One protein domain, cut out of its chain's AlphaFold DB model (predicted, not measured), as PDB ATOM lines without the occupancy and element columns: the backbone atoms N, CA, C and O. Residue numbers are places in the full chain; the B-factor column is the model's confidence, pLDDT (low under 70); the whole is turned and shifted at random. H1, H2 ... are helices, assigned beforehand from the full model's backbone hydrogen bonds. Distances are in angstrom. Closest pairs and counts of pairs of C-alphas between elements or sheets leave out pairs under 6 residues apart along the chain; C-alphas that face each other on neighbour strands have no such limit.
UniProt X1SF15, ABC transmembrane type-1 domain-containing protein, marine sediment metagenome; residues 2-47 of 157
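AT A GLANCE: This is residues 2 to 47 of the 157 residues of the protein "ABC transmembrane type-1 domain-containing protein" of marine sediment metagenome (UniProt X1SF15). Look first for the long helix H2; the shorter H1 lies side by side with it and runs back the other way, and together they make a lopsided helical hairpin in which H2 runs on past H1. At the turn between them residues 12 to 20 stick out, and at the far end of H2 the unnamed tail, residues 38 to 47, folds back on itself. You have 46 printed residues with two named helices, H1 then H2, and no named strand: the class is all helix. The whole is loose, with a radius of gyration of the C-alphas of 13.0 A, and a rod in outline, spanning 39 by 16 by 16 A.

HOW THE PARTS SIT: Start from H2, residues 19 to 37, and then look for H1, residues 2 to 11. The two touch, with 8 pairs of C-alphas within 8 A. Their closest C-alphas are those of Ile 3 and Gly 28, 6.5 A apart. Their lines stand at a shallow tilt of 12 degrees, and they run opposite ways, a helical hairpin. In both H1 and H2 every backbone O i to N i+4 pair is within hydrogen-bond range.

IN THESE COORDINATES: Find C-alpha 19 at (74.388, 195.328, 206.181); from there H2 runs 27.7 A to C-alpha 37 at (53.328, 183.972, 220.229). H1 begins at C-alpha 2, at (62.439, 196.130, 224.618), and runs 14.0 A to C-alpha 11.

THE WHOLE: The two C-alphas farthest apart are those of Arg 15 and Lys 44, at 38.7 A. The printed part has no cut, and the link of 7 residues from H1 to H2 is short. In this model the mean pLDDT of the printed part is 86.1, and no printed residue is under 70.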
ATOM      1  N   VAL A   2      61.015 195.851 224.334       86.75
ATOM      2  CA  VAL A   2      62.439 196.130 224.618       86.75
ATOM      3  C   VAL A   2      63.351 195.900 223.404       86.75
ATOM      4  O   VAL A   2      64.124 196.784 223.063       86.75
ATOM      5  N   ILE A   3      63.191 194.775 222.690       87.69
ATOM      6  CA  ILE A   3      63.950 194.471 221.457       87.69
ATOM      7  C   ILE A   3      63.805 195.590 220.417       87.69
ATOM      8  O   ILE A   3      64.782 196.025 219.820       87.69
ATOM      9  N   LEU A   4      62.579 196.079 220.229       85.94
ATOM     10  CA  LEU A   4      62.262 197.089 219.230       85.94
ATOM     11  C   LEU A   4      62.884 198.442 219.572       85.94
ATOM     12  O   LEU A   4      63.520 199.065 218.728       85.94
ATOM     13  N   PHE A   5      62.740 198.876 220.824       89.19
ATOM     14  CA  PHE A   5      63.352 200.115 221.293       89.19
ATOM     15  C   PHE A   5      64.881 200.036 221.286       89.19
ATOM     16  O   PHE A   5      65.528 201.002 220.892       89.19
ATOM     17  N   GLY A   6      65.456 198.882 221.636       89.19
ATOM     18  CA  GLY A   6      66.894 198.639 221.539       89.19
ATOM     19  C   GLY A   6      67.409 198.760 220.103       89.19
ATOM     20  O   GLY A   6      68.383 199.468 219.861       89.19
ATOM     21  N   LEU A   7      66.716 198.148 219.137       87.81
ATOM     22  CA  LEU A   7      67.060 198.256 217.715       87.81
ATOM     23  C   LEU A   7      66.902 199.680 217.175       87.81
ATOM     24  O   LEU A   7      67.772 200.146 216.443       87.81
ATOM     25  N   LEU A   8      65.837 200.396 217.551       89.00
ATOM     26  CA  LEU A   8      65.649 201.801 217.168       89.00
ATOM     27  C   LEU A   8      66.766 202.690 217.719       89.00
ATOM     28  O   LEU A   8      67.304 203.521 216.990       89.00
ATOM     29  N   PHE A   9      67.132 202.499 218.987       91.19
ATOM     30  CA  PHE A   9      68.211 203.253 219.616       91.19
ATOM     31  C   PHE A   9      69.554 202.970 218.938       91.19
ATOM     32  O   PHE A   9      70.278 203.902 218.595       91.19
ATOM     33  N   TYR A  10      69.850 201.701 218.658       89.19
ATOM     34  CA  TYR A  10      71.059 201.299 217.940       89.19
ATOM     35  C   TYR A  10      71.097 201.850 216.503       89.19
ATOM     36  O   TYR A  10      72.129 202.328 216.035       89.19
ATOM     37  N   SER A  11      69.946 201.877 215.824       90.00
ATOM     38  CA  SER A  11      69.793 202.408 214.465       90.00
ATOM     39  C   SER A  11      69.890 203.939 214.374       90.00
ATOM     40  O   SER A  11      69.963 204.467 213.259       90.00
ATOM     41  N   ARG A  12      69.871 204.661 215.505       90.31
ATOM     42  CA  ARG A  12      69.941 206.131 215.554       90.31
ATOM     43  C   ARG A  12      71.296 206.666 215.096       90.31
ATOM     44  O   ARG A  12      71.350 207.715 214.457       90.31
ATOM     45  N   ASP A  13      72.381 205.977 215.435       90.12
ATOM     46  CA  ASP A  13      73.726 206.403 215.056       90.12
ATOM     47  C   ASP A  13      74.055 205.904 213.640       90.12
ATOM     48  O   ASP A  13      74.094 204.699 213.371       90.12
ATOM     49  N   ARG A  14      74.307 206.848 212.721       83.06
ATOM     50  CA  ARG A  14      74.653 206.565 211.317       83.06
ATOM     51  C   ARG A  14      75.904 205.701 211.175       83.06
ATOM     52  O   ARG A  14      76.049 205.035 210.155       83.06
ATOM     53  N   ARG A  15      76.790 205.663 212.177       84.88
ATOM     54  CA  ARG A  15      77.987 204.805 212.160       84.88
ATOM     55  C   ARG A  15      77.649 203.315 212.098       84.88
ATOM     56  O   ARG A  15      78.432 202.542 211.558       84.88
ATOM     57  N   HIS A  16      76.474 202.911 212.585       85.06
ATOM     58  CA  HIS A  16      76.047 201.511 212.601       85.06
ATOM     59  C   HIS A  16      75.273 201.079 211.347       85.06
ATOM     60  O   HIS A  16      74.851 199.924 211.275       85.06
ATOM     61  N   TRP A  17      75.087 201.958 210.351       87.56
ATOM     62  CA  TRP A  17      74.338 201.676 209.116       87.56
ATOM     63  C   TRP A  17      75.124 200.776 208.153       87.56
ATOM     64  O   TRP A  17      75.539 201.161 207.064       87.56
ATOM     65  N   SER A  18      75.323 199.536 208.581       90.31
ATOM     66  CA  SER A  18      75.935 198.460 207.812       90.31
ATOM     67  C   SER A  18      74.890 197.405 207.435       90.31
ATOM     68  O   SER A  18      73.782 197.382 207.972       90.31
ATOM     69  N   LYS A  19      75.249 196.471 206.546       88.88
ATOM     70  CA  LYS A  19      74.388 195.328 206.181       88.88
ATOM     71  C   LYS A  19      73.961 194.507 207.412       88.88
ATOM     72  O   LYS A  19      72.849 193.988 207.449       88.88
ATOM     73  N   TYR A  20      74.807 194.459 208.444       88.56
ATOM     74  CA  TYR A  20      74.528 193.783 209.713       88.56
ATOM     75  C   TYR A  20      73.349 194.390 210.474       88.56
ATOM     76  O   TYR A  20      72.600 193.650 211.104       88.56
ATOM     77  N   LEU A  21      73.128 195.704 210.371       88.62
ATOM     78  CA  LEU A  21      71.962 196.357 210.970       88.62
ATOM     79  C   LEU A  21      70.661 195.846 210.337       88.62
ATOM     80  O   LEU A  21      69.694 195.589 211.047       88.62
ATOM     81  N   GLY A  22      70.657 195.634 209.018       86.50
ATOM     82  CA  GLY A  22      69.522 195.039 208.309       86.50
ATOM     83  C   GLY A  22      69.216 193.621 208.795       86.50
ATOM     84  O   GLY A  22      68.072 193.315 209.129       86.50
ATOM     85  N   TYR A  23      70.242 192.772 208.920       88.50
ATOM     86  CA  TYR A  23      70.074 191.427 209.480       88.50
ATOM     87  C   TYR A  23      69.605 191.456 210.942       88.50
ATOM     88  O   TYR A  23      68.724 190.680 211.307       88.50
ATOM     89  N   ALA A  24      70.126 192.377 211.760       90.06
ATOM     90  CA  ALA A  24      69.708 192.553 213.150       90.06
ATOM     91  C   ALA A  24      68.230 192.963 213.266       90.06
ATOM     92  O   ALA A  24      67.523 192.459 214.137       90.06
ATOM     93  N   TRP A  25      67.738 193.815 212.363       89.69
ATOM     94  CA  TRP A  25      66.322 194.184 212.294       89.69
ATOM     95  C   TRP A  25      65.424 193.000 211.938       89.69
ATOM     96  O   TRP A  25      64.429 192.762 212.623       89.69
ATOM     97  N   ILE A  26      65.782 192.233 210.906       87.75
ATOM     98  CA  ILE A  26      65.008 191.057 210.484       87.75
ATOM     99  C   ILE A  26      64.984 190.011 211.604       87.75
ATOM    100  O   ILE A  26      63.913 189.551 212.000       87.75
ATOM    101  N   ALA A  27      66.154 189.677 212.156       89.81
ATOM    102  CA  ALA A  27      66.274 188.711 213.241       89.81
ATOM    103  C   ALA A  27      65.530 189.180 214.498       89.81
ATOM    104  O   ALA A  27      64.781 188.410 215.092       89.81
ATOM    105  N   GLY A  28      65.668 190.450 214.882       90.19
ATOM    106  CA  GLY A  28      65.000 190.993 216.060       90.19
ATOM    107  C   GLY A  28      63.479 191.032 215.930       90.19
ATOM    108  O   GLY A  28      62.787 190.695 216.889       90.19
ATOM    109  N   LEU A  29      62.936 191.364 214.754       89.00
ATOM    110  CA  LEU A  29      61.492 191.299 214.502       89.00
ATOM    111  C   LEU A  29      60.978 189.856 214.477       89.00
ATOM    112  O   LEU A  29      59.906 189.588 215.020       89.00
ATOM    113  N   PHE A  30      61.747 188.920 213.915       87.94
ATOM    114  CA  PHE A  30      61.416 187.496 213.938       87.94
ATOM    115  C   PHE A  30      61.382 186.942 215.370       87.94
ATOM    116  O   PHE A  30      60.388 186.345 215.784       87.94
ATOM    117  N   ILE A  31      62.427 187.212 216.159       89.56
ATOM    118  CA  ILE A  31      62.515 186.829 217.576       89.56
ATOM    119  C   ILE A  31      61.378 187.473 218.370       89.56
ATOM    120  O   ILE A  31      60.730 186.805 219.173       89.56
ATOM    121  N   MET A  32      61.080 188.750 218.124       88.94
ATOM    122  CA  MET A  32      59.957 189.431 218.764       88.94
ATOM    123  C   MET A  32      58.624 188.736 218.452       88.94
ATOM    124  O   MET A  32      57.843 188.515 219.373       88.94
ATOM    125  N   GLY A  33      58.374 188.354 217.196       85.94
ATOM    126  CA  GLY A  33      57.171 187.612 216.809       85.94
ATOM    127  C   GLY A  33      57.069 186.239 217.483       85.94
ATOM    128  O   GLY A  33      55.997 185.868 217.961       85.94
ATOM    129  N   LEU A  34      58.187 185.511 217.590       85.69
ATOM    130  CA  LEU A  34      58.248 184.234 218.310       85.69
ATOM    131  C   LEU A  34      57.938 184.398 219.803       85.69
ATOM    132  O   LEU A  34      57.148 183.635 220.351       85.69
ATOM    133  N   LEU A  35      58.506 185.418 220.450       86.56
ATOM    134  CA  LEU A  35      58.242 185.709 221.860       86.56
ATOM    135  C   LEU A  35      56.792 186.157 222.094       86.56
ATOM    136  O   LEU A  35      56.196 185.778 223.096       86.56
ATOM    137  N   MET A  36      56.207 186.924 221.167       84.62
ATOM    138  CA  MET A  36      54.809 187.371 221.246       84.62
ATOM    139  C   MET A  36      53.797 186.240 221.067       84.62
ATOM    140  O   MET A  36      52.711 186.305 221.635       84.62
ATOM    141  N   ARG A  37      54.142 185.193 220.312       84.56
ATOM    142  CA  ARG A  37      53.328 183.972 220.229       84.56
ATOM    143  C   ARG A  37      53.233 183.256 221.578       84.56
ATOM    144  O   ARG A  37      52.198 182.662 221.875       84.56
ATOM    145  N   GLY A  38      54.276 183.344 222.403       81.38
ATOM    146  CA  GLY A  38      54.373 182.585 223.648       81.38
ATOM    147  C   GLY A  38      54.558 181.082 223.398       81.38
ATOM    148  O   GLY A  38      54.800 180.649 222.271       81.38
ATOM    149  N   GLY A  39      54.494 180.275 224.460       77.56
ATOM    150  CA  GLY A  39      54.701 178.820 224.391       77.56
ATOM    151  C   GLY A  39      56.168 178.371 224.343       77.56
ATOM    152  O   GLY A  39      56.443 177.177 224.396       77.56
ATOM    153  N   LEU A  40      57.116 179.313 224.291       75.69
ATOM    154  CA  LEU A  40      58.552 179.079 224.462       75.69
ATOM    155  C   LEU A  40      59.004 179.605 225.831       75.69
ATOM    156  O   LEU A  40      58.445 180.580 226.332       75.69
ATOM    157  N   LEU A  41      60.022 178.980 226.431       77.62
ATOM    158  CA  LEU A  41      60.629 179.413 227.705       77.62
ATOM    159  C   LEU A  41      59.648 179.484 228.898       77.62
ATOM    160  O   LEU A  41      59.822 180.300 229.797       77.62
ATOM    161  N   GLY A  42      58.595 178.657 228.906       77.06
ATOM    162  CA  GLY A  42      57.582 178.650 229.975       77.06
ATOM    163  C   GLY A  42      56.577 179.809 229.918       77.06
ATOM    164  O   GLY A  42      55.783 179.983 230.840       77.06
ATOM    165  N   LEU A  43      56.578 180.602 228.840       78.50
ATOM    166  CA  LEU A  43      55.621 181.688 228.636       78.50
ATOM    167  C   LEU A  43      54.233 181.150 228.268       78.50
ATOM    168  O   LEU A  43      54.103 180.258 227.426       78.50
ATOM    169  N   LYS A  44      53.181 181.759 228.830       80.88
ATOM    170  CA  LYS A  44      51.794 181.489 228.421       80.88
ATOM    171  C   LYS A  44      51.611 181.829 226.938       80.88
ATOM    172  O   LYS A  44      52.095 182.860 226.474       80.88
ATOM    173  N   SER A  45      50.918 180.960 226.202       80.44
ATOM    174  CA  SER A  45      50.543 181.219 224.807       80.44
ATOM    175  C   SER A  45      49.572 182.397 224.751       80.44
ATOM    176  O   SER A  45      48.563 182.386 225.454       80.44
ATOM    177  N   VAL A  46      49.866 183.392 223.915       81.56
ATOM    178  CA  VAL A  46      49.017 184.577 223.723       81.56
ATOM    179  C   VAL A  46      48.374 184.494 222.348       81.56
ATOM    180  O   VAL A  46      49.062 184.314 221.338       81.56
ATOM    181  N   GLU A  47      47.049 184.622 222.292       81.25
ATOM    182  CA  GLU A  47      46.328 184.574 221.023       81.25
ATOM    183  C   GLU A  47      46.747 185.751 220.127       81.25
ATOM    184  O   GLU A  47      46.928 186.879 220.587       81.25
TER     185      GLU A  47